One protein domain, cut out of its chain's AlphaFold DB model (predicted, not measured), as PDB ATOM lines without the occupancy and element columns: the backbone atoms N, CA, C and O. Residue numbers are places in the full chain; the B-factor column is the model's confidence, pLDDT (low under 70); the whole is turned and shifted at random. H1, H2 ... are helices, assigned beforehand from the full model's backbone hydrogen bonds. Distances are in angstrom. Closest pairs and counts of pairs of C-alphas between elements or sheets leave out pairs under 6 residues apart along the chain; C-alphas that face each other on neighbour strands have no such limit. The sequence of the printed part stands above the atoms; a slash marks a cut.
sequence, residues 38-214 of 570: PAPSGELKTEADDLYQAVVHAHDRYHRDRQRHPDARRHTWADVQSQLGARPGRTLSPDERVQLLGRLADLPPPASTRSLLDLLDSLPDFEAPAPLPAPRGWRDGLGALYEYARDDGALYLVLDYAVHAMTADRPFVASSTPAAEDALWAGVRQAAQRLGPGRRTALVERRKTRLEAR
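Overview. This is residues 38 to 214 of the 570 residues of the protein "Serine protease" of Streptomyces sp. SID6013 (UniProt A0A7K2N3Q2). Five helices, H3, H5, H6, H7 and H8, form an up-and-down bundle, each running against the one before, with H6 in its middle; the long H1 crosses H3 on the side away from H8. The short H2 packs on H3, and H4 slants beside H5 and H6. The printed part has 177 residues with eight named helices, H1 to H8 in order, and no named strand: all helix. It is compact and rounded, with a radius of gyration of the C-alphas of 16.1 A and spans of 45 by 40 by 33 A.

Arrangement. H1, residues 51 to 68, touches H3, residues 94 to 104, at a steep tilt of 47 degrees; their closest C-alphas, Arg 61 and Gly 102, are 4.5 A apart. H2, residues 77 to 83, forms a hairpin with H3 (closest C-alphas Ala 78 and Pro 94, 5.1 A). H4, residues 113 to 121, only just touches H5, residues 138 to 148, with 3 pairs of C-alphas within 8 A, the closest Leu 116 and Gly 141 at 7.0 A. H3 and H5 touch only at their ends, C-alphas 104 and 138 being closest at 6.2 A. H6, residues 154 to 167, forms hairpins with H5 (closest C-alphas 145 and 158, 6.9 A) and with H7, residues 177 to 194 (166 and 181, 5.5 A). H8, residues 197 to 213, touches H6 the same way, closest at C-alphas 163 and 207, 6.1 A. Every O i to N i+4 pair is within hydrogen-bond range in each helix but H7, with 12 of 14.

Along the chain. H1 begins at C-alpha 51 (200.032, 184.536, 197.558) and is 25.9 A long. H7 is 26.9 A, H8 24.4 A and H6 20.1 A. H8 ends at C-alpha 213 (188.427, 173.392, 223.931).

Size, cuts and confidence. The C-alphas of Arg 73 and Ala 213 are farthest apart, 46.2 A. The printed part has no cut; the link from H4 to H5 is long. Residues 73, 85 to 90 and 150 to 152 have pLDDT under 70.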
ATOM      1  N   PRO A  38     204.094 190.322 200.072       85.81
ATOM      2  CA  PRO A  38     203.037 191.115 200.690       85.81
ATOM      3  C   PRO A  38     201.977 190.236 201.363       85.81
ATOM      4  O   PRO A  38     201.457 189.297 200.756       85.81
ATOM      5  N   ALA A  39     201.699 190.515 202.635       83.12
ATOM      6  CA  ALA A  39     200.579 189.906 203.332       83.12
ATOM      7  C   ALA A  39     199.273 190.574 202.866       83.12
ATOM      8  O   ALA A  39     199.273 191.782 202.610       83.12
ATOM      9  N   PRO A  40     198.172 189.823 202.736       83.19
ATOM     10  CA  PRO A  40     196.899 190.401 202.336       83.19
ATOM     11  C   PRO A  40     196.365 191.364 203.393       83.19
ATOM     12  O   PRO A  40     196.492 191.135 204.597       83.19
ATOM     13  N   SER A  41     195.735 192.440 202.930       70.31
ATOM     14  CA  SER A  41     195.006 193.377 203.774       70.31
ATOM     15  C   SER A  41     193.565 192.892 203.962       70.31
ATOM     16  O   SER A  41     192.767 192.883 203.028       70.31
ATOM     17  N   GLY A  42     193.216 192.494 205.188       75.06
ATOM     18  CA  GLY A  42     191.841 192.161 205.572       75.06
ATOM     19  C   GLY A  42     191.582 190.679 205.846       75.06
ATOM     20  O   GLY A  42     192.494 189.892 206.089       75.06
ATOM     21  N   GLU A  43     190.297 190.323 205.883       81.50
ATOM     22  CA  GLU A  43     189.839 188.976 206.223       81.50
ATOM     23  C   GLU A  43     190.134 187.985 205.090       81.50
ATOM     24  O   GLU A  43     189.679 188.155 203.957       81.50
ATOM     25  N   LEU A  44     190.861 186.921 205.426       87.62
ATOM     26  CA  LEU A  44     191.131 185.792 204.542       87.62
ATOM     27  C   LEU A  44     189.903 184.882 204.454       87.62
ATOM     28  O   LEU A  44     189.458 184.339 205.464       87.62
ATOM     29  N   LYS A  45     189.398 184.651 203.242       89.44
ATOM     30  CA  LYS A  45     188.248 183.771 202.979       89.44
ATOM     31  C   LYS A  45     188.661 182.485 202.280       89.44
ATOM     32  O   LYS A  45     187.986 181.464 202.418       89.44
ATOM     33  N   THR A  46     189.749 182.534 201.519       91.81
ATOM     34  CA  THR A  46     190.301 181.398 200.785       91.81
ATOM     35  C   THR A  46     191.828 181.399 200.816       91.81
ATOM     36  O   THR A  46     192.464 182.406 201.107       91.81
ATOM     37  N   GLU A  47     192.437 180.262 200.472       90.00
ATOM     38  CA  GLU A  47     193.898 180.150 200.341       90.00
ATOM     39  C   GLU A  47     194.459 181.094 199.265       90.00
ATOM     40  O   GLU A  47     195.571 181.591 199.411       90.00
ATOM     41  N   ALA A  48     193.687 181.374 198.208       90.94
ATOM     42  CA  ALA A  48     194.117 182.221 197.097       90.94
ATOM     43  C   ALA A  48     194.269 183.702 197.483       90.94
ATOM     44  O   ALA A  48     194.909 184.453 196.749       90.94
ATOM     45  N   ASP A  49     193.713 184.107 198.628       91.56
ATOM     46  CA  ASP A  49     193.798 185.480 199.122       91.56
ATOM     47  C   ASP A  49     195.216 185.810 199.637       91.56
ATOM     48  O   ASP A  49     195.591 186.979 199.684       91.56
ATOM     49  N   ASP A  50     196.035 184.804 199.978       92.75
ATOM     50  CA  ASP A  50     197.441 184.972 200.369       92.75
ATOM     51  C   ASP A  50     198.375 184.263 199.374       92.75
ATOM     52  O   ASP A  50     198.494 183.035 199.361       92.75
ATOM     53  N   LEU A  51     199.106 185.049 198.572       93.69
ATOM     54  CA  LEU A  51     200.032 184.536 197.558       93.69
ATOM     55  C   LEU A  51     201.100 183.602 198.144       93.69
ATOM     56  O   LEU A  51     201.459 182.609 197.508       93.69
ATOM     57  N   TYR A  52     201.615 183.903 199.340       94.56
ATOM     58  CA  TYR A  52     202.607 183.047 199.987       94.56
ATOM     59  C   TYR A  52     201.998 181.674 200.302       94.56
ATOM     60  O   TYR A  52     202.586 180.649 199.950       94.56
ATOM     61  N   GLN A  53     200.801 181.646 200.899       94.88
ATOM     62  CA  GLN A  53     200.138 180.391 201.272       94.88
ATOM     63  C   GLN A  53     199.763 179.582 200.032       94.88
ATOM     64  O   GLN A  53     200.093 178.402 199.966       94.88
ATOM     65  N   ALA A  54     199.175 180.220 199.015       94.69
ATOM     66  CA  ALA A  54     198.803 179.564 197.764       94.69
ATOM     67  C   ALA A  54     200.000 178.872 197.092       94.69
ATOM     68  O   ALA A  54     199.916 177.706 196.700       94.69
ATOM     69  N   VAL A  55     201.143 179.560 196.995       93.81
ATOM     70  CA  VAL A  55     202.354 179.000 196.376       93.81
ATOM     71  C   VAL A  55     202.929 177.858 197.213       93.81
ATOM     72  O   VAL A  55     203.240 176.795 196.671       93.81
ATOM     73  N   VAL A  56     203.071 178.049 198.526       94.94
ATOM     74  CA  VAL A  56     203.702 177.056 199.408       94.94
ATOM     75  C   VAL A  56     202.826 175.813 199.581       94.94
ATOM     76  O   VAL A  56     203.334 174.693 199.513       94.94
ATOM     77  N   HIS A  57     201.508 175.974 199.711       96.19
ATOM     78  CA  HIS A  57     200.578 174.849 199.783       96.19
ATOM     79  C   HIS A  57     200.513 174.073 198.466       96.19
ATOM     80  O   HIS A  57     200.522 172.839 198.472       96.19
ATOM     81  N   ALA A  58     200.465 174.762 197.319       96.44
ATOM     82  CA  ALA A  58     200.507 174.101 196.015       96.44
ATOM     83  C   ALA A  58     201.813 173.314 195.825       96.44
ATOM     84  O   ALA A  58     201.782 172.172 195.363       96.44
ATOM     85  N   HIS A  59     202.946 173.888 196.234       93.75
ATOM     86  CA  HIS A  59     204.246 173.223 196.208       93.75
ATOM     87  C   HIS A  59     204.249 171.935 197.046       93.75
ATOM     88  O   HIS A  59     204.633 170.869 196.556       93.75
ATOM     89  N   ASP A  60     203.796 172.000 198.297       96.06
ATOM     90  CA  ASP A  60     203.835 170.852 199.206       96.06
ATOM     91  C   ASP A  60     202.867 169.736 198.778       96.06
ATOM     92  O   ASP A  60     203.227 168.553 198.823       96.06
ATOM     93  N   ARG A  61     201.679 170.092 198.267       96.62
ATOM     94  CA  ARG A  61     200.740 169.131 197.663       96.62
ATOM     95  C   ARG A  61     201.320 168.484 196.410       96.62
ATOM     96  O   ARG A  61     201.312 167.260 196.313       96.62
ATOM     97  N   TYR A  62     201.918 169.269 195.510       94.62
ATOM     98  CA  TYR A  62     202.564 168.755 194.297       94.62
ATOM     99  C   TYR A  62     203.621 167.691 194.614       94.62
ATOM    100  O   TYR A  62     203.636 166.620 194.002       94.62
ATOM    101  N   HIS A  63     204.496 167.958 195.587       92.62
ATOM    102  CA  HIS A  63     205.547 167.011 195.957       92.62
ATOM    103  C   HIS A  63     204.992 165.731 196.582       92.62
ATOM    104  O   HIS A  63     205.468 164.644 196.247       92.62
ATOM    105  N   ARG A  64     203.961 165.829 197.428       94.75
ATOM    106  CA  ARG A  64     203.271 164.657 197.977       94.75
ATOM    107  C   ARG A  64     202.602 163.824 196.887       94.75
ATOM    108  O   ARG A  64     202.751 162.602 196.884       94.75
ATOM    109  N   ASP A  65     201.875 164.462 195.981       94.00
ATOM    110  CA  ASP A  65     201.113 163.771 194.941       94.00
ATOM    111  C   ASP A  65     202.057 163.083 193.954       94.00
ATOM    112  O   ASP A  65     201.858 161.921 193.599       94.00
ATOM    113  N   ARG A  66     203.163 163.749 193.599       91.56
ATOM    114  CA  ARG A  66     204.225 163.161 192.780       91.56
ATOM    115  C   ARG A  66     204.891 161.963 193.460       91.56
ATOM    116  O   ARG A  66     205.184 160.992 192.772       91.56
ATOM    117  N   GLN A  67     205.103 162.016 194.776       90.81
ATOM    118  CA  GLN A  67     205.671 160.904 195.548       90.81
ATOM    119  C   GLN A  67     204.738 159.684 195.600       90.81
ATOM    120  O   GLN A  67     205.205 158.552 195.640       90.81
ATOM    121  N   ARG A  68     203.417 159.899 195.583       89.06
ATOM    122  CA  ARG A  68     202.411 158.821 195.587       89.06
ATOM    123  C   ARG A  68     202.081 158.273 194.201       89.06
ATOM    124  O   ARG A  68     201.375 157.270 194.110       89.06
ATOM    125  N   HIS A  69     202.512 158.945 193.135       85.75
ATOM    126  CA  HIS A  69     202.064 158.623 191.788       85.75
ATOM    127  C   HIS A  69     202.566 157.228 191.362       85.75
ATOM    128  O   HIS A  69     203.779 157.025 191.285       85.75
ATOM    129  N   PRO A  70     201.676 156.275 191.022       75.19
ATOM    130  CA  PRO A  70     202.066 154.895 190.718       75.19
ATOM    131  C   PRO A  70     202.967 154.793 189.478       75.19
ATOM    132  O   PRO A  70     203.883 153.979 189.446       75.19
ATOM    133  N   ASP A  71     202.775 155.675 188.488       70.94
ATOM    134  CA  ASP A  71     203.619 155.741 187.283       70.94
ATOM    135  C   ASP A  71     204.838 156.671 187.413       70.94
ATOM    136  O   ASP A  71     205.327 157.200 186.408       70.94
ATOM    137  N   ALA A  72     205.337 156.934 188.624       70.50
ATOM    138  CA  ALA A  72     206.544 157.734 188.818       70.50
ATOM    139  C   ALA A  72     207.787 157.006 188.260       70.50
ATOM    140  O   ALA A  72     208.572 156.400 188.976       70.50
ATOM    141  N   ARG A  73     207.999 157.089 186.940       66.50
ATOM    142  CA  ARG A  73     209.149 156.489 186.230       66.50
ATOM    143  C   ARG A  73     210.480 157.198 186.506       66.50
ATOM    144  O   ARG A  73     211.518 156.760 186.023       66.50
ATOM    145  N   ARG A  74     210.452 158.340 187.199       75.19
ATOM    146  CA  ARG A  74     211.629 159.151 187.538       75.19
ATOM    147  C   ARG A  74     211.683 159.328 189.045       75.19
ATOM    148  O   ARG A  74     210.667 159.714 189.620       75.19
ATOM    149  N   HIS A  75     212.870 159.142 189.621       80.81
ATOM    150  CA  HIS A  75     213.138 159.449 191.024       80.81
ATOM    151  C   HIS A  75     212.649 160.853 191.382       80.81
ATOM    152  O   HIS A  75     212.872 161.820 190.639       80.81
ATOM    153  N   THR A  76     211.958 160.963 192.511       88.00
ATOM    154  CA  THR A  76     211.634 162.253 193.110       88.00
ATOM    155  C   THR A  76     212.849 162.796 193.858       88.00
ATOM    156  O   THR A  76     213.839 162.101 194.088       88.00
ATOM    157  N   TRP A  77     212.781 164.062 194.273       84.31
ATOM    158  CA  TRP A  77     213.823 164.621 195.130       84.31
ATOM    159  C   TRP A  77     213.927 163.888 196.478       84.31
ATOM    160  O   TRP A  77     215.032 163.707 196.975       84.31
ATOM    161  N   ALA A  78     212.811 163.409 197.040       85.81
ATOM    162  CA  ALA A  78     212.818 162.652 198.293       85.81
ATOM    163  C   ALA A  78     213.554 161.305 198.153       85.81
ATOM    164  O   ALA A  78     214.263 160.890 199.075       85.81
ATOM    165  N   ASP A  79     213.455 160.661 196.985       86.44
ATOM    166  CA  ASP A  79     214.215 159.444 196.683       86.44
ATOM    167  C   ASP A  79     215.719 159.738 196.640       86.44
ATOM    168  O   ASP A  79     216.516 159.018 197.242       86.44
ATOM    169  N   VAL A  80     216.109 160.843 195.992       84.31
ATOM    170  CA  VAL A  80     217.510 161.293 195.934       84.31
ATOM    171  C   VAL A  80     218.029 161.649 197.331       84.31
ATOM    172  O   VAL A  80     219.102 161.194 197.717       84.31
ATOM    173  N   GLN A  81     217.257 162.384 198.138       81.44
ATOM    174  CA  GLN A  81     217.610 162.697 199.529       81.44
ATOM    175  C   GLN A  81     217.821 161.437 200.374       81.44
ATOM    176  O   GLN A  81     218.689 161.418 201.244       81.44
ATOM    177  N   SER A  82     217.042 160.384 200.118       80.56
ATOM    178  CA  SER A  82     217.182 159.105 200.816       80.56
ATOM    179  C   SER A  82     218.475 158.378 200.431       80.56
ATOM    180  O   SER A  82     219.086 157.739 201.283       80.56
ATOM    181  N   GLN A  83     218.925 158.511 199.178       80.62
ATOM    182  CA  GLN A  83     220.179 157.927 198.682       80.62
ATOM    183  C   GLN A  83     221.426 158.688 199.150       80.62
ATOM    184  O   GLN A  83     222.466 158.074 199.366       80.62
ATOM    185  N   LEU A  84     221.327 160.010 199.330       74.25
ATOM    186  CA  LEU A  84     222.448 160.860 199.750       74.25
ATOM    187  C   LEU A  84     222.908 160.616 201.198       74.25
ATOM    188  O   LEU A  84     223.929 161.159 201.603       74.25
ATOM    189  N   GLY A  85     222.179 159.824 201.994       60.75
ATOM    190  CA  GLY A  85     222.591 159.457 203.356       60.75
ATOM    191  C   GLY A  85     222.633 160.617 204.365       60.75
ATOM    192  O   GLY A  85     223.078 160.416 205.489       60.75
ATOM    193  N   ALA A  86     222.149 161.803 203.987       52.69
ATOM    194  CA  ALA A  86     222.108 163.036 204.775       52.69
ATOM    195  C   ALA A  86     221.534 162.842 206.200       52.69
ATOM    196  O   ALA A  86     220.306 162.782 206.325       52.69
ATOM    197  N   ARG A  87     222.378 162.737 207.253       59.91
ATOM    198  CA  ARG A  87     222.015 162.733 208.703       59.91
ATOM    199  C   ARG A  87     223.206 163.145 209.585       59.91
ATOM    200  O   ARG A  87     224.303 162.664 209.307       59.91
ATOM    201  N   PRO A  88     223.017 163.986 210.629       43.97
ATOM    202  CA  PRO A  88     222.143 163.769 211.816       43.97
ATOM    203  C   PRO A  88     220.937 164.744 211.925       43.97
ATOM    204  O   PRO A  88     220.805 165.624 211.085       43.97
ATOM    205  N   GLY A  89     220.017 164.579 212.896       54.12
ATOM    206  CA  GLY A  89     218.918 165.541 213.171       54.12
ATOM    207  C   GLY A  89     217.509 165.190 212.662       54.12
ATOM    208  O   GLY A  89     216.514 165.783 213.080       54.12
ATOM    209  N   ARG A  90     217.362 164.239 211.728       64.94
ATOM    210  CA  ARG A  90     216.060 163.972 211.081       64.94
ATOM    211  C   ARG A  90     215.250 162.881 211.764       64.94
ATOM    212  O   ARG A  90     215.562 161.697 211.668       64.94
ATOM    213  N   THR A  91     214.125 163.290 212.342       78.56
ATOM    214  CA  THR A  91     213.178 162.380 212.986       78.56
ATOM    215  C   THR A  91     212.214 161.660 212.025       78.56
ATOM    216  O   THR A  91     211.785 160.529 212.284       78.56
ATOM    217  N   LEU A  92     211.909 162.276 210.878       86.12
ATOM    218  CA  LEU A  92     211.159 161.663 209.778       86.12
ATOM    219  C   LEU A  92     212.087 161.360 208.596       86.12
ATOM    220  O   LEU A  92     213.043 162.098 208.338       86.12
ATOM    221  N   SER A  93     211.789 160.298 207.847       85.25
ATOM    222  CA  SER A  93     212.411 160.068 206.538       85.25
ATOM    223  C   SER A  93     212.031 161.185 205.544       85.25
ATOM    224  O   SER A  93     211.025 161.872 205.749       85.25
ATOM    225  N   PRO A  94     212.797 161.388 204.451       86.69
ATOM    226  CA  PRO A  94     212.419 162.342 203.406       86.69
ATOM    227  C   PRO A  94     210.997 162.118 202.868       86.69
ATOM    228  O   PRO A  94     210.244 163.080 202.722       86.69
ATOM    229  N   ASP A  95     210.605 160.857 202.653       88.56
ATOM    230  CA  ASP A  95     209.243 160.494 202.246       88.56
ATOM    231  C   ASP A  95     208.214 160.895 203.313       88.56
ATOM    232  O   ASP A  95     207.292 161.657 203.028       88.56
ATOM    233  N   GLU A  96     208.412 160.487 204.570       90.94
ATOM    234  CA  GLU A  96     207.509 160.826 205.677       90.94
ATOM    235  C   GLU A  96     207.344 162.347 205.839       90.94
ATOM    236  O   GLU A  96     206.235 162.828 206.089       90.94
ATOM    237  N   ARG A  97     208.424 163.119 205.657       91.19
ATOM    238  CA  ARG A  97     208.387 164.584 205.708       91.19
ATOM    239  C   ARG A  97     207.580 165.176 204.554       91.19
ATOM    240  O   ARG A  97     206.759 166.055 204.804       91.19
ATOM    241  N   VAL A  98     207.768 164.699 203.322       92.88
ATOM    242  CA  VAL A  98     206.956 165.123 202.164       92.88
ATOM    243  C   VAL A  98     205.478 164.798 202.392       92.88
ATOM    244  O   VAL A  98     204.608 165.633 202.141       92.88
ATOM    245  N   GLN A  99     205.182 163.617 202.939       95.38
ATOM    246  CA  GLN A  99     203.817 163.220 203.276       95.38
ATOM    247  C   GLN A  99     203.206 164.111 204.368       95.38
ATOM    248  O   GLN A  99     202.022 164.441 204.287       95.38
ATOM    249  N   LEU A 100     203.969 164.492 205.398       96.81
ATOM    250  CA  LEU A 100     203.504 165.400 206.452       96.81
ATOM    251  C   LEU A 100     203.252 166.811 205.909       96.81
ATOM    252  O   LEU A 100     202.169 167.345 206.126       96.81
ATOM    253  N   LEU A 101     204.203 167.381 205.167       96.69
ATOM    254  CA  LEU A 101     204.078 168.714 204.567       96.69
ATOM    255  C   LEU A 101     202.854 168.818 203.657       96.69
ATOM    256  O   LEU A 101     202.055 169.735 203.814       96.69
ATOM    257  N   GLY A 102     202.635 167.834 202.780       97.62
ATOM    258  CA  GLY A 102     201.447 167.837 201.931       97.62
ATOM    259  C   GLY A 102     200.140 167.749 202.728       97.62
ATOM    260  O   GLY A 102     199.163 168.374 202.346       97.62
ATOM    261  N   ARG A 103     200.097 166.998 203.844       98.12
ATOM    262  CA  ARG A 103     198.904 166.956 204.720       98.12
ATOM    263  C   ARG A 103     198.680 168.275 205.463       98.12
ATOM    264  O   ARG A 103     197.537 168.684 205.607       98.12
ATOM    265  N   LEU A 104     199.746 168.941 205.909       98.19
ATOM    266  CA  LEU A 104     199.652 170.282 206.494       98.19
ATOM    267  C   LEU A 104     199.137 171.304 205.470       98.19
ATOM    268  O   LEU A 104     198.336 172.155 205.826       98.19
ATOM    269  N   ALA A 105     199.538 171.174 204.203       97.56
ATOM    270  CA  ALA A 105     199.078 172.017 203.100       97.56
ATOM    271  C   ALA A 105     197.622 171.767 202.656       97.56
ATOM    272  O   ALA A 105     197.087 172.550 201.877       97.56
ATOM    273  N   ASP A 106     196.970 170.693 203.120       97.25
ATOM    274  CA  ASP A 106     195.524 170.505 202.918       97.25
ATOM    275  C   ASP A 106     194.684 171.232 203.984       97.25
ATOM    276  O   ASP A 106     193.464 171.349 203.836       97.25
ATOM    277  N   LEU A 107     195.310 171.696 205.071       96.88
ATOM    278  CA  LEU A 107     194.654 172.527 206.076       96.88
ATOM    279  C   LEU A 107     194.692 173.997 205.636       96.88
ATOM    280  O   LEU A 107     195.697 174.436 205.076       96.88
ATOM    281  N   PRO A 108     193.664 174.805 205.963       95.94
ATOM    282  CA  PRO A 108     193.805 176.256 205.902       95.94
ATOM    283  C   PRO A 108     195.001 176.728 206.757       95.94
ATOM    284  O   PRO A 108     195.356 176.050 207.731       95.94
ATOM    285  N   PRO A 109     195.631 177.867 206.417       95.19
ATOM    286  CA  PRO A 109     196.823 178.358 207.108       95.19
ATOM    287  C   PRO A 109     196.542 178.726 208.582       95.19
ATOM    288  O   PRO A 109     195.378 178.793 208.990       95.19
ATOM    289  N   PRO A 110     197.588 178.976 209.396       94.62
ATOM    290  CA  PRO A 110     197.418 179.515 210.747       94.62
ATOM    291  C   PRO A 110     196.620 180.827 210.746       94.62
ATOM    292  O   PRO A 110     196.728 181.613 209.806       94.62
ATOM    293  N   ALA A 111     195.861 181.091 211.818       91.94
ATOM    294  CA  ALA A 111     195.081 182.327 211.973       91.94
ATOM    295  C   ALA A 111     195.931 183.609 211.888       91.94
ATOM    296  O   ALA A 111     195.508 184.587 211.274       91.94
ATOM    297  N   SER A 112     197.132 183.604 212.469       91.38
ATOM    298  CA  SER A 112     198.146 184.639 212.262       91.38
ATOM    299  C   SER A 112     199.556 184.098 212.528       91.38
ATOM    300  O   SER A 112     199.738 182.987 213.031       91.38
ATOM    301  N   THR A 113     200.579 184.897 212.199       93.19
ATOM    302  CA  THR A 113     201.973 184.598 212.572       93.19
ATOM    303  C   THR A 113     202.137 184.531 214.091       93.19
ATOM    304  O   THR A 113     202.772 183.598 214.573       93.19
ATOM    305  N   ARG A 114     201.516 185.447 214.852       91.69
ATOM    306  CA  ARG A 114     201.502 185.402 216.325       91.69
ATOM    307  C   ARG A 114     200.947 184.074 216.840       91.69
ATOM    308  O   ARG A 114     201.605 183.437 217.652       91.69
ATOM    309  N   SER A 115     199.824 183.591 216.298       91.12
ATOM    310  CA  SER A 115     199.238 182.302 216.703       91.12
ATOM    311  C   SER A 115     200.171 181.115 216.450       91.12
ATOM    312  O   SER A 115     200.198 180.163 217.227       91.12
ATOM    313  N   LEU A 116     200.935 181.149 215.352       94.19
ATOM    314  CA  LEU A 116     201.930 180.118 215.053       94.19
ATOM    315  C   LEU A 116     203.130 180.191 216.007       94.19
ATOM    316  O   LEU A 116     203.629 179.151 216.424       94.19
ATOM    317  N   LEU A 117     203.578 181.398 216.363       92.06
ATOM    318  CA  LEU A 117     204.634 181.595 217.356       92.06
ATOM    319  C   LEU A 117     204.179 181.132 218.747       92.06
ATOM    320  O   LEU A 117     204.902 180.373 219.369       92.06
ATOM    321  N   ASP A 118     202.956 181.465 219.178       90.12
ATOM    322  CA  ASP A 118     202.376 180.968 220.440       90.12
ATOM    323  C   ASP A 118     202.315 179.439 220.483       90.12
ATOM    324  O   ASP A 118     202.581 178.817 221.508       90.12
ATOM    325  N   LEU A 119     201.969 178.815 219.355       92.62
ATOM    326  CA  LEU A 119     201.954 177.363 219.235       92.62
ATOM    327  C   LEU A 119     203.359 176.788 219.430       92.62
ATOM    328  O   LEU A 119     203.502 175.844 220.204       92.62
ATOM    329  N   LEU A 120     204.373 177.346 218.763       92.38
ATOM    330  CA  LEU A 120     205.765 176.917 218.921       92.38
ATOM    331  C   LEU A 120     206.253 177.116 220.363       92.38
ATOM    332  O   LEU A 120     206.787 176.170 220.933       92.38
ATOM    333  N   ASP A 121     205.978 178.278 220.958       89.25
ATOM    334  CA  ASP A 121     206.309 178.622 222.349       89.25
ATOM    335  C   ASP A 121     205.598 177.674 223.354       89.25
ATOM    336  O   ASP A 121     206.068 177.463 224.468       89.25
ATOM    337  N   SER A 122     204.474 177.050 222.965       90.12
ATOM    338  CA  SER A 122     203.730 176.082 223.797       90.12
ATOM    339  C   SER A 122     204.245 174.636 223.734       90.12
ATOM    340  O   SER A 122     203.726 173.759 224.441       90.12
ATOM    341  N   LEU A 123     205.207 174.339 222.855       90.69
ATOM    342  CA  LEU A 123     205.761 172.994 222.731       90.69
ATOM    343  C   LEU A 123     206.722 172.706 223.898       90.69
ATOM    344  O   LEU A 123     207.541 173.551 224.250       90.69
ATOM    345  N   PRO A 124     206.637 171.516 224.516       86.81
ATOM    346  CA  PRO A 124     207.431 171.203 225.701       86.81
ATOM    347  C   PRO A 124     208.922 171.151 225.368       86.81
ATOM    348  O   PRO A 124     209.299 170.524 224.382       86.81
ATOM    349  N   ASP A 125     209.756 171.765 226.207       83.12
ATOM    350  CA  ASP A 125     211.220 171.783 226.069       83.12
ATOM    351  C   ASP A 125     211.712 172.314 224.701       83.12
ATOM    352  O   ASP A 125     212.815 171.988 224.255       83.12
ATOM    353  N   PHE A 126     210.889 173.112 224.007       85.56
ATOM    354  CA  PHE A 126     211.252 173.748 222.745       85.56
ATOM    355  C   PHE A 126     211.538 175.231 222.961       85.56
ATOM    356  O   PHE A 126     210.631 176.055 223.030       85.56
ATOM    357  N   GLU A 127     212.822 175.566 223.012       81.44
ATOM    358  CA  GLU A 127     213.298 176.945 223.056       81.44
ATOM    359  C   GLU A 127     214.063 177.244 221.771       81.44
ATOM    360  O   GLU A 127     215.100 176.641 221.480       81.44
ATOM    361  N   ALA A 128     213.539 178.170 220.971       79.19
ATOM    362  CA  ALA A 128     214.173 178.577 219.731       79.19
ATOM    363  C   ALA A 128     213.981 180.073 219.484       79.19
ATOM    364  O   ALA A 128     212.887 180.606 219.688       79.19
ATOM    365  N   PRO A 129     215.007 180.771 218.968       78.38
ATOM    366  CA  PRO A 129     214.808 182.131 218.518       78.38
ATOM    367  C   PRO A 129     213.824 182.126 217.343       78.38
ATOM    368  O   PRO A 129     214.006 181.397 216.366       78.38
ATOM    369  N   ALA A 130     212.803 182.987 217.404       74.44
ATOM    370  CA  ALA A 130     211.937 183.214 216.249       74.44
ATOM    371  C   ALA A 130     212.800 183.599 215.026       74.44
ATOM    372  O   ALA A 130     213.555 184.579 215.129       74.44
ATOM    373  N   PRO A 131     212.736 182.838 213.912       79.94
ATOM    374  CA  PRO A 131     213.557 183.104 212.737       79.94
ATOM    375  C   PRO A 131     213.119 184.413 212.078       79.94
ATOM    376  O   PRO A 131     211.951 184.781 212.160       79.94
ATOM    377  N   LEU A 132     214.038 185.096 211.394       81.31
ATOM    378  CA  LEU A 132     213.738 186.294 210.610       81.31
ATOM    379  C   LEU A 132     213.984 186.010 209.121       81.31
ATOM    380  O   LEU A 132     215.076 185.557 208.777       81.31
ATOM    381  N   PRO A 133     212.999 186.241 208.233       91.25
ATOM    382  CA  PRO A 133     211.621 186.665 208.519       91.25
ATOM    383  C   PRO A 133     210.798 185.581 209.252       91.25
ATOM    384  O   PRO A 133     210.965 184.381 208.985       91.25
ATOM    385  N   ALA A 134     209.881 185.998 210.138       92.38
ATOM    386  CA  ALA A 134     209.063 185.110 210.975       92.38
ATOM    387  C   ALA A 134     208.234 184.104 210.162       92.38
ATOM    388  O   ALA A 134     207.837 184.401 209.029       92.38
ATOM    389  N   PRO A 135     207.933 182.918 210.715       93.44
ATOM    390  CA  PRO A 135     207.185 181.887 210.006       93.44
ATOM    391  C   PRO A 135     205.782 182.382 209.614       93.44
ATOM    392  O   PRO A 135     205.176 183.176 210.328       93.44
ATOM    393  N   ARG A 136     205.262 181.936 208.467       91.94
ATOM    394  CA  ARG A 136     203.927 182.294 207.955       91.94
ATOM    395  C   ARG A 136     202.996 181.101 207.809       91.94
ATOM    396  O   ARG A 136     201.797 181.246 208.019       91.94
ATOM    397  N   GLY A 137     203.519 179.943 207.419       93.75
ATOM    398  CA  GLY A 137     202.717 178.742 207.174       93.75
ATOM    399  C   GLY A 137     203.072 177.579 208.095       93.75
ATOM    400  O   GLY A 137     204.123 177.563 208.737       93.75
ATOM    401  N   TRP A 138     202.234 176.537 208.087       96.62
ATOM    402  CA  TRP A 138     202.500 175.297 208.829       96.62
ATOM    403  C   TRP A 138     203.842 174.653 208.453       96.62
ATOM    404  O   TRP A 138     204.507 174.044 209.295       96.62
ATOM    405  N   ARG A 139     204.263 174.816 207.193       94.88
ATOM    406  CA  ARG A 139     205.582 174.404 206.703       94.88
ATOM    407  C   ARG A 139     206.717 175.082 207.467       94.88
ATOM    408  O   ARG A 139     207.704 174.423 207.783       94.88
ATOM    409  N   ASP A 140     206.600 176.378 207.739       94.00
ATOM    410  CA  ASP A 140     207.662 177.136 208.399       94.00
ATOM    411  C   ASP A 140     207.813 176.737 209.863       94.00
ATOM    412  O   ASP A 140     208.940 176.585 210.324       94.00
ATOM    413  N   GLY A 141     206.698 176.519 210.571       93.44
ATOM    414  CA  GLY A 141     206.735 176.015 211.946       93.44
ATOM    415  C   GLY A 141     207.372 174.628 212.023       93.44
ATOM    416  O   GLY A 141     208.243 174.398 212.856       93.44
ATOM    417  N   LEU A 142     207.054 173.733 211.077       92.44
ATOM    418  CA  LEU A 142     207.755 172.452 210.967       92.44
ATOM    419  C   LEU A 142     209.249 172.656 210.669       92.44
ATOM    420  O   LEU A 142     210.084 171.973 211.248       92.44
ATOM    421  N   GLY A 143     209.591 173.597 209.784       89.25
ATOM    422  CA  GLY A 143     210.974 173.964 209.483       89.25
ATOM    423  C   GLY A 143     211.754 174.413 210.720       89.25
ATOM    424  O   GLY A 143     212.876 173.956 210.909       89.25
ATOM    425  N   ALA A 144     211.145 175.220 211.594       88.94
ATOM    426  CA  ALA A 144     211.758 175.657 212.848       88.94
ATOM    427  C   ALA A 144     212.081 174.476 213.779       88.94
ATOM    428  O   ALA A 144     213.156 174.441 214.371       88.94
ATOM    429  N   LEU A 145     211.209 173.464 213.849       88.69
ATOM    430  CA  LEU A 145     211.497 172.251 214.622       88.69
ATOM    431  C   LEU A 145     212.705 171.492 214.071       88.69
ATOM    432  O   LEU A 145     213.514 171.007 214.845       88.69
ATOM    433  N   TYR A 146     212.858 171.396 212.750       83.19
ATOM    434  CA  TYR A 146     214.025 170.727 212.163       83.19
ATOM    435  C   TYR A 146     215.326 171.516 212.310       83.19
ATOM    436  O   TYR A 146     216.392 170.910 212.277       83.19
ATOM    437  N   GLU A 147     215.244 172.839 212.435       82.88
ATOM    438  CA  GLU A 147     216.414 173.689 212.650       82.88
ATOM    439  C   GLU A 147     216.902 173.622 214.106       82.88
ATOM    440  O   GLU A 147     218.104 173.566 214.346       82.88
ATOM    441  N   TYR A 148     215.979 173.598 215.077       82.06
ATOM    442  CA  TYR A 148     216.318 173.814 216.490       82.06
ATOM    443  C   TYR A 148     216.063 172.624 217.423       82.06
ATOM    444  O   TYR A 148     216.682 172.556 218.487       82.06
ATOM    445  N   ALA A 149     215.187 171.673 217.074       75.94
ATOM    446  CA  ALA A 149     214.936 170.526 217.946       75.94
ATOM    447  C   ALA A 149     216.163 169.603 217.986       75.94
ATOM    448  O   ALA A 149     216.653 169.138 216.958       75.94
ATOM    449  N   ARG A 150     216.651 169.322 219.196       66.62
ATOM    450  CA  ARG A 150     217.758 168.387 219.435       66.62
ATOM    451  C   ARG A 150     217.286 166.936 219.236       66.62
ATOM    452  O   ARG A 150     216.098 166.640 219.361       66.62
ATOM    453  N   ASP A 151     218.223 166.038 218.919       63.97
ATOM    454  CA  ASP A 151     217.947 164.653 218.489       63.97
ATOM    455  C   ASP A 151     217.049 163.852 219.464       63.97
ATOM    456  O   ASP A 151     216.182 163.082 219.029       63.97
ATOM    457  N   ASP A 152     217.176 164.072 220.776       61.47
ATOM    458  CA  ASP A 152     216.356 163.406 221.791       61.47
ATOM    459  C   ASP A 152     214.956 164.030 221.897       61.47
ATOM    460  O   ASP A 152     214.738 165.060 222.522       61.47
ATOM    461  N   GLY A 153     213.956 163.361 221.316       73.75
ATOM    462  CA  GLY A 153     212.547 163.765 221.432       73.75
ATOM    463  C   GLY A 153     211.986 164.561 220.255       73.75
ATOM    464  O   GLY A 153     210.771 164.769 220.219       73.75
ATOM    465  N   ALA A 154     212.794 164.873 219.237       84.56
ATOM    466  CA  ALA A 154     212.353 165.571 218.025       84.56
ATOM    467  C   ALA A 154     211.108 164.945 217.360       84.56
ATOM    468  O   ALA A 154     210.231 165.668 216.886       84.56
ATOM    469  N   LEU A 155     210.968 163.605 217.372       90.25
ATOM    470  CA  LEU A 155     209.781 162.941 216.802       90.25
ATOM    471  C   LEU A 155     208.512 163.366 217.523       90.25
ATOM    472  O   LEU A 155     207.489 163.622 216.898       90.25
ATOM    473  N   TYR A 156     208.581 163.392 218.851       91.75
ATOM    474  CA  TYR A 156     207.442 163.751 219.669       91.75
ATOM    475  C   TYR A 156     207.045 165.203 219.408       91.75
ATOM    476  O   TYR A 156     205.874 165.433 219.145       91.75
ATOM    477  N   LEU A 157     208.006 166.133 219.353       92.38
ATOM    478  CA  LEU A 157     207.744 167.544 219.046       92.38
ATOM    479  C   LEU A 157     207.087 167.734 217.678       92.38
ATOM    480  O   LEU A 157     206.101 168.455 217.564       92.38
ATOM    481  N   VAL A 158     207.572 167.039 216.644       94.19
ATOM    482  CA  VAL A 158     206.980 167.103 215.297       94.19
ATOM    483  C   VAL A 158     205.538 166.585 215.281       94.19
ATOM    484  O   VAL A 158     204.674 167.167 214.622       94.19
ATOM    485  N   LEU A 159     205.260 165.493 215.996       95.31
ATOM    486  CA  LEU A 159     203.913 164.923 216.064       95.31
ATOM    487  C   LEU A 159     202.975 165.749 216.951       95.31
ATOM    488  O   LEU A 159     201.802 165.890 216.615       95.31
ATOM    489  N   ASP A 160     203.489 166.325 218.032       95.44
ATOM    490  CA  ASP A 160     202.774 167.249 218.910       95.44
ATOM    491  C   ASP A 160     202.388 168.521 218.138       95.44
ATOM    492  O   ASP A 160     201.211 168.871 218.059       95.44
ATOM    493  N   TYR A 161     203.337 169.117 217.414       96.62
ATOM    494  CA  TYR A 161     203.092 170.227 216.493       96.62
ATOM    495  C   TYR A 161     202.001 169.914 215.460       96.62
ATOM    496  O   TYR A 161     201.104 170.726 215.241       96.62
ATOM    497  N   ALA A 162     202.020 168.721 214.856       97.50
ATOM    498  CA  ALA A 162     200.981 168.309 213.915       97.50
ATOM    499  C   ALA A 162     199.593 168.194 214.581       97.50
ATOM    500  O   ALA A 162     198.589 168.564 213.969       97.50
ATOM    501  N   VAL A 163     199.519 167.725 215.834       96.88
ATOM    502  CA  VAL A 163     198.271 167.698 216.621       96.88
ATOM    503  C   VAL A 163     197.769 169.114 216.912       96.88
ATOM    504  O   VAL A 163     196.567 169.371 216.797       96.88
ATOM    505  N   HIS A 164     198.668 170.045 217.236       95.56
ATOM    506  CA  HIS A 164     198.318 171.452 217.418       95.56
ATOM    507  C   HIS A 164     197.819 172.088 216.117       95.56
ATOM    508  O   HIS A 164     196.718 172.625 216.109       95.56
ATOM    509  N   ALA A 165     198.545 171.950 215.003       96.31
ATOM    510  CA  ALA A 165     198.147 172.490 213.696       96.31
ATOM    511  C   ALA A 165     196.781 171.957 213.220       96.31
ATOM    512  O   ALA A 165     195.963 172.685 212.656       96.31
ATOM    513  N   MET A 166     196.491 170.682 213.494       94.69
ATOM    514  CA  MET A 166     195.200 170.049 213.203       94.69
ATOM    515  C   MET A 166     194.034 170.661 213.991       94.69
ATOM    516  O   MET A 166     192.901 170.639 213.518       94.69
ATOM    517  N   THR A 167     194.285 171.195 215.183       91.94
ATOM    518  CA  THR A 167     193.246 171.676 216.110       91.94
ATOM    519  C   THR A 167     193.310 173.183 216.355       91.94
ATOM    520  O   THR A 167     192.577 173.691 217.194       91.94
ATOM    521  N   ALA A 168     194.201 173.891 215.661       92.62
ATOM    522  CA  ALA A 168     194.372 175.330 215.769       92.62
ATOM    523  C   ALA A 168     193.217 176.096 215.117       92.62
ATOM    524  O   ALA A 168     192.587 175.612 214.170       92.62
ATOM    525  N   ASP A 169     193.002 177.319 215.598       90.25
ATOM    526  CA  ASP A 169     192.143 178.289 214.934       90.25
ATOM    527  C   ASP A 169     192.719 178.667 213.568       90.25
ATOM    528  O   ASP A 169     193.937 178.701 213.349       90.25
ATOM    529  N   ARG A 170     191.816 178.934 212.628       90.75
ATOM    530  CA  ARG A 170     192.132 179.205 211.225       90.75
ATOM    531  C   ARG A 170     191.303 180.385 210.744       90.75
ATOM    532  O   ARG A 170     190.187 180.556 211.232       90.75
ATOM    533  N   PRO A 171     191.805 181.165 209.775       91.06
ATOM    534  CA  PRO A 171     191.072 182.330 209.294       91.06
ATOM    535  C   PRO A 171     189.768 181.946 208.582       91.06
ATOM    536  O   PRO A 171     188.798 182.690 208.614       91.06
ATOM    537  N   PHE A 172     189.724 180.757 207.980       91.50
ATOM    538  CA  PHE A 172     188.535 180.186 207.361       91.50
ATOM    539  C   PHE A 172     188.545 178.659 207.498       91.50
ATOM    540  O   PHE A 172     189.576 178.041 207.778       91.50
ATOM    541  N   VAL A 173     187.387 178.034 207.267       90.44
ATOM    542  CA  VAL A 173     187.232 176.574 207.235       90.44
ATOM    543  C   VAL A 173     186.728 176.163 205.855       90.44
ATOM    544  O   VAL A 173     185.597 176.461 205.482       90.44
ATOM    545  N   ALA A 174     187.567 175.458 205.096       90.69
ATOM    546  CA  ALA A 174     187.164 174.857 203.828       90.69
ATOM    547  C   ALA A 174     186.343 173.578 204.067       90.69
ATOM    548  O   ALA A 174     186.539 172.889 205.070       90.69
ATOM    549  N   SER A 175     185.487 173.197 203.117       91.56
ATOM    550  CA  SER A 175     184.694 171.956 203.196       91.56
ATOM    551  C   SER A 175     185.551 170.685 203.289       91.56
ATOM    552  O   SER A 175     185.122 169.700 203.883       91.56
ATOM    553  N   SER A 176     186.778 170.711 202.760       92.62
ATOM    554  CA  SER A 176     187.755 169.620 202.848       92.62
ATOM    555  C   SER A 176     188.472 169.529 204.199       92.62
ATOM    556  O   SER A 176     189.143 168.530 204.455       92.62
ATOM    557  N   THR A 177     188.341 170.538 205.071       94.25
ATOM    558  CA  THR A 177     189.105 170.625 206.329       94.25
ATOM    559  C   THR A 177     188.912 169.402 207.233       94.25
ATOM    560  O   THR A 177     189.922 168.864 207.675       94.25
ATOM    561  N   PRO A 178     187.689 168.884 207.475       94.62
ATOM    562  CA  PRO A 178     187.518 167.697 208.319       94.62
ATOM    563  C   PRO A 178     188.262 166.466 207.780       94.62
ATOM    564  O   PRO A 178     188.942 165.766 208.526       94.62
ATOM    565  N   ALA A 179     188.211 166.239 206.462       97.38
ATOM    566  CA  ALA A 179     188.926 165.132 205.831       97.38
ATOM    567  C   ALA A 179     190.454 165.309 205.912       97.38
ATOM    568  O   ALA A 179     191.182 164.333 206.108       97.38
ATOM    569  N   ALA A 180     190.945 166.546 205.794       97.25
ATOM    570  CA  ALA A 180     192.359 166.873 205.968       97.25
ATOM    571  C   ALA A 180     192.831 166.649 207.418       97.25
ATOM    572  O   ALA A 180     193.896 166.063 207.630       97.25
ATOM    573  N   GLU A 181     192.026 167.035 208.416       97.19
ATOM    574  CA  GLU A 181     192.289 166.772 209.838       97.19
ATOM    575  C   GLU A 181     192.378 165.259 210.117       97.19
ATOM    576  O   GLU A 181     193.339 164.795 210.739       97.19
ATOM    577  N   ASP A 182     191.444 164.460 209.592       97.44
ATOM    578  CA  ASP A 182     191.456 162.999 209.746       97.44
ATOM    579  C   ASP A 182     192.665 162.340 209.066       97.44
ATOM    580  O   ASP A 182     193.305 161.448 209.639       97.44
ATOM    581  N   ALA A 183     193.020 162.798 207.861       97.62
ATOM    582  CA  ALA A 183     194.186 162.313 207.129       97.62
ATOM    583  C   ALA A 183     195.503 162.651 207.846       97.62
ATOM    584  O   ALA A 183     196.417 161.814 207.887       97.62
ATOM    585  N   LEU A 184     195.605 163.851 208.430       98.06
ATOM    586  CA  LEU A 184     196.737 164.259 209.263       98.06
ATOM    587  C   LEU A 184     196.822 163.403 210.525       98.06
ATOM    588  O   LEU A 184     197.885 162.845 210.807       98.06
ATOM    589  N   TRP A 185     195.705 163.196 211.224       97.94
ATOM    590  CA  TRP A 185     195.663 162.351 212.416       97.94
ATOM    591  C   TRP A 185     196.060 160.901 212.123       97.94
ATOM    592  O   TRP A 185     196.795 160.292 212.898       97.94
ATOM    593  N   ALA A 186     195.620 160.335 210.996       97.81
ATOM    594  CA  ALA A 186     196.033 158.998 210.573       97.81
ATOM    595  C   ALA A 186     197.556 158.903 210.368       97.81
ATOM    596  O   ALA A 186     198.181 157.956 210.848       97.81
ATOM    597  N   GLY A 187     198.157 159.913 209.728       96.06
ATOM    598  CA  GLY A 187     199.611 160.015 209.571       96.06
ATOM    599  C   GLY A 187     200.344 160.132 210.911       96.06
ATOM    600  O   GLY A 187     201.326 159.423 211.135       96.06
ATOM    601  N   VAL A 188     199.831 160.956 211.831       96.88
ATOM    602  CA  VAL A 188     200.382 161.094 213.189       96.88
ATOM    603  C   VAL A 188     200.345 159.760 213.933       96.88
ATOM    604  O   VAL A 188     201.365 159.346 214.477       96.88
ATOM    605  N   ARG A 189     199.214 159.037 213.915       96.69
ATOM    606  CA  ARG A 189     199.095 157.726 214.581       96.69
ATOM    607  C   ARG A 189     200.075 156.696 214.028       96.69
ATOM    608  O   ARG A 189     200.623 155.920 214.808       96.69
ATOM    609  N   GLN A 190     200.290 156.681 212.713       95.38
ATOM    610  CA  GLN A 190     201.252 155.782 212.075       95.38
ATOM    611  C   GLN A 190     202.682 156.093 212.535       95.38
ATOM    612  O   GLN A 190     203.373 155.203 213.023       95.38
ATOM    613  N   ALA A 191     203.112 157.355 212.454       93.06
ATOM    614  CA  ALA A 191     204.453 157.757 212.880       93.06
ATOM    615  C   ALA A 191     204.673 157.555 214.392       93.06
ATOM    616  O   ALA A 191     205.747 157.123 214.816       93.06
ATOM    617  N   ALA A 192     203.636 157.786 215.204       94.06
ATOM    618  CA  ALA A 192     203.671 157.613 216.651       94.06
ATOM    619  C   ALA A 192     203.906 156.159 217.091       94.06
ATOM    620  O   ALA A 192     204.276 155.948 218.242       94.06
ATOM    621  N   GLN A 193     203.757 155.151 216.218       93.81
ATOM    622  CA  GLN A 193     204.098 153.752 216.535       93.81
ATOM    623  C   GLN A 193     205.569 153.576 216.945       93.81
ATOM    624  O   GLN A 193     205.887 152.641 217.674       93.81
ATOM    625  N   ARG A 194     206.446 154.501 216.529       90.75
ATOM    626  CA  ARG A 194     207.863 154.558 216.926       90.75
ATOM    627  C   ARG A 194     208.087 155.160 218.321       90.75
ATOM    628  O   ARG A 194     209.209 155.143 218.816       90.75
ATOM    629  N   LEU A 195     207.050 155.712 218.953       91.31
ATOM    630  CA  LEU A 195     207.113 156.298 220.290       91.31
ATOM    631  C   LEU A 195     206.704 155.291 221.374       91.31
ATOM    632  O   LEU A 195     205.826 154.440 221.188       91.31
ATOM    633  N   GLY A 196     207.280 155.456 222.566       92.12
ATOM    634  CA  GLY A 196     206.860 154.718 223.759       92.12
ATOM    635  C   GLY A 196     205.383 154.968 224.127       92.12
ATOM    636  O   GLY A 196     204.826 156.012 223.769       92.12
ATOM    637  N   PRO A 197     204.730 154.042 224.861       93.00
ATOM    638  CA  PRO A 197     203.305 154.132 225.203       93.00
ATOM    639  C   PRO A 197     202.894 155.463 225.848       93.00
ATOM    640  O   PRO A 197     201.888 156.034 225.445       93.00
ATOM    641  N   GLY A 198     203.697 156.001 226.775       94.12
ATOM    642  CA  GLY A 198     203.387 157.261 227.463       94.12
ATOM    643  C   GLY A 198     203.261 158.458 226.516       94.12
ATOM    644  O   GLY A 198     202.268 159.176 226.557       94.12
ATOM    645  N   ARG A 199     204.216 158.624 225.590       93.19
ATOM    646  CA  ARG A 199     204.177 159.692 224.575       93.19
ATOM    647  C   ARG A 199     203.022 159.510 223.584       93.19
ATOM    648  O   ARG A 199     202.420 160.493 223.167       93.19
ATOM    649  N   ARG A 200     202.668 158.265 223.234       95.12
ATOM    650  CA  ARG A 200     201.487 157.983 222.398       95.12
ATOM    651  C   ARG A 200     200.189 158.393 223.092       95.12
ATOM    652  O   ARG A 200     199.372 159.071 222.475       95.12
ATOM    653  N   THR A 201     200.019 158.019 224.360       96.19
ATOM    654  CA  THR A 201     198.861 158.427 225.167       96.19
ATOM    655  C   THR A 201     198.802 159.946 225.303       96.19
ATOM    656  O   THR A 201     197.745 160.525 225.080       96.19
ATOM    657  N   ALA A 202     199.939 160.606 225.550       95.19
ATOM    658  CA  ALA A 202     200.008 162.063 225.644       95.19
ATOM    659  C   ALA A 202     199.504 162.771 224.371       95.19
ATOM    660  O   ALA A 202     198.746 163.731 224.477       95.19
ATOM    661  N   LEU A 203     199.849 162.277 223.173       96.19
ATOM    662  CA  LEU A 203     199.338 162.831 221.907       96.19
ATOM    663  C   LEU A 203     197.815 162.665 221.759       96.19
ATOM    664  O   LEU A 203     197.142 163.560 221.247       96.19
ATOM    665  N   VAL A 204     197.261 161.527 222.196       96.50
ATOM    666  CA  VAL A 204     195.811 161.264 222.151       96.50
ATOM    667  C   VAL A 204     195.060 162.179 223.116       96.50
ATOM    668  O   VAL A 204     194.098 162.826 222.699       96.50
ATOM    669  N   GLU A 205     195.516 162.271 224.366       95.50
ATOM    670  CA  GLU A 205     194.910 163.148 225.372       95.50
ATOM    671  C   GLU A 205     194.992 164.609 224.940       95.50
ATOM    672  O   GLU A 205     193.990 165.316 224.952       95.50
ATOM    673  N   ARG A 206     196.146 165.048 224.424       94.38
ATOM    674  CA  ARG A 206     196.310 166.409 223.912       94.38
ATOM    675  C   ARG A 206     195.344 166.725 222.774       94.38
ATOM    676  O   ARG A 206     194.716 167.783 222.785       94.38
ATOM    677  N   ARG A 207     195.172 165.808 221.814       94.88
ATOM    678  CA  ARG A 207     194.160 165.958 220.755       94.88
ATOM    679  C   ARG A 207     192.761 166.098 221.353       94.88
ATOM    680  O   ARG A 207     192.011 166.965 220.915       94.88
ATOM    681  N   LYS A 208     192.403 165.244 222.316       94.00
ATOM    682  CA  LYS A 208     191.088 165.249 222.963       94.00
ATOM    683  C   LYS A 208     190.826 166.578 223.673       94.00
ATOM    684  O   LYS A 208     189.852 167.238 223.334       94.00
ATOM    685  N   THR A 209     191.733 167.014 224.546       93.19
ATOM    686  CA  THR A 209     191.631 168.292 225.266       93.19
ATOM    687  C   THR A 209     191.466 169.474 224.313       93.19
ATOM    688  O   THR A 209     190.642 170.352 224.547       93.19
ATOM    689  N   ARG A 210     192.209 169.502 223.199       90.94
ATOM    690  CA  ARG A 210     192.106 170.595 222.219       90.94
ATOM    691  C   ARG A 210     190.803 170.568 221.422       90.94
ATOM    692  O   ARG A 210     190.246 171.623 221.142       90.94
ATOM    693  N   LEU A 211     190.291 169.387 221.075       89.56
ATOM    694  CA  LEU A 211     188.977 169.264 220.436       89.56
ATOM    695  C   LEU A 211     187.839 169.667 221.382       89.56
ATOM    696  O   LEU A 211     186.882 170.291 220.932       89.56
ATOM    697  N   GLU A 212     187.958 169.358 222.674       88.81
ATOM    698  CA  GLU A 212     187.018 169.812 223.707       88.81
ATOM    699  C   GLU A 212     187.059 171.338 223.862       88.81
ATOM    700  O   GLU A 212     186.007 171.972 223.883       88.81
ATOM    701  N   ALA A 213     188.253 171.939 223.872       84.00
ATOM    702  CA  ALA A 213     188.427 173.392 223.931       84.00
ATOM    703  C   ALA A 213     187.888 174.127 222.686       84.00
ATOM    704  O   ALA A 213     187.458 175.271 222.792       84.00
ATOM    705  N   ARG A 214     187.881 173.470 221.516       77.38
ATOM    706  CA  ARG A 214     187.292 173.985 220.265       77.38
ATOM    707  C   ARG A 214     185.757 173.906 220.245       77.38
ATOM    708  O   ARG A 214     185.128 174.505 219.373       77.38
TER     709      ARG A 214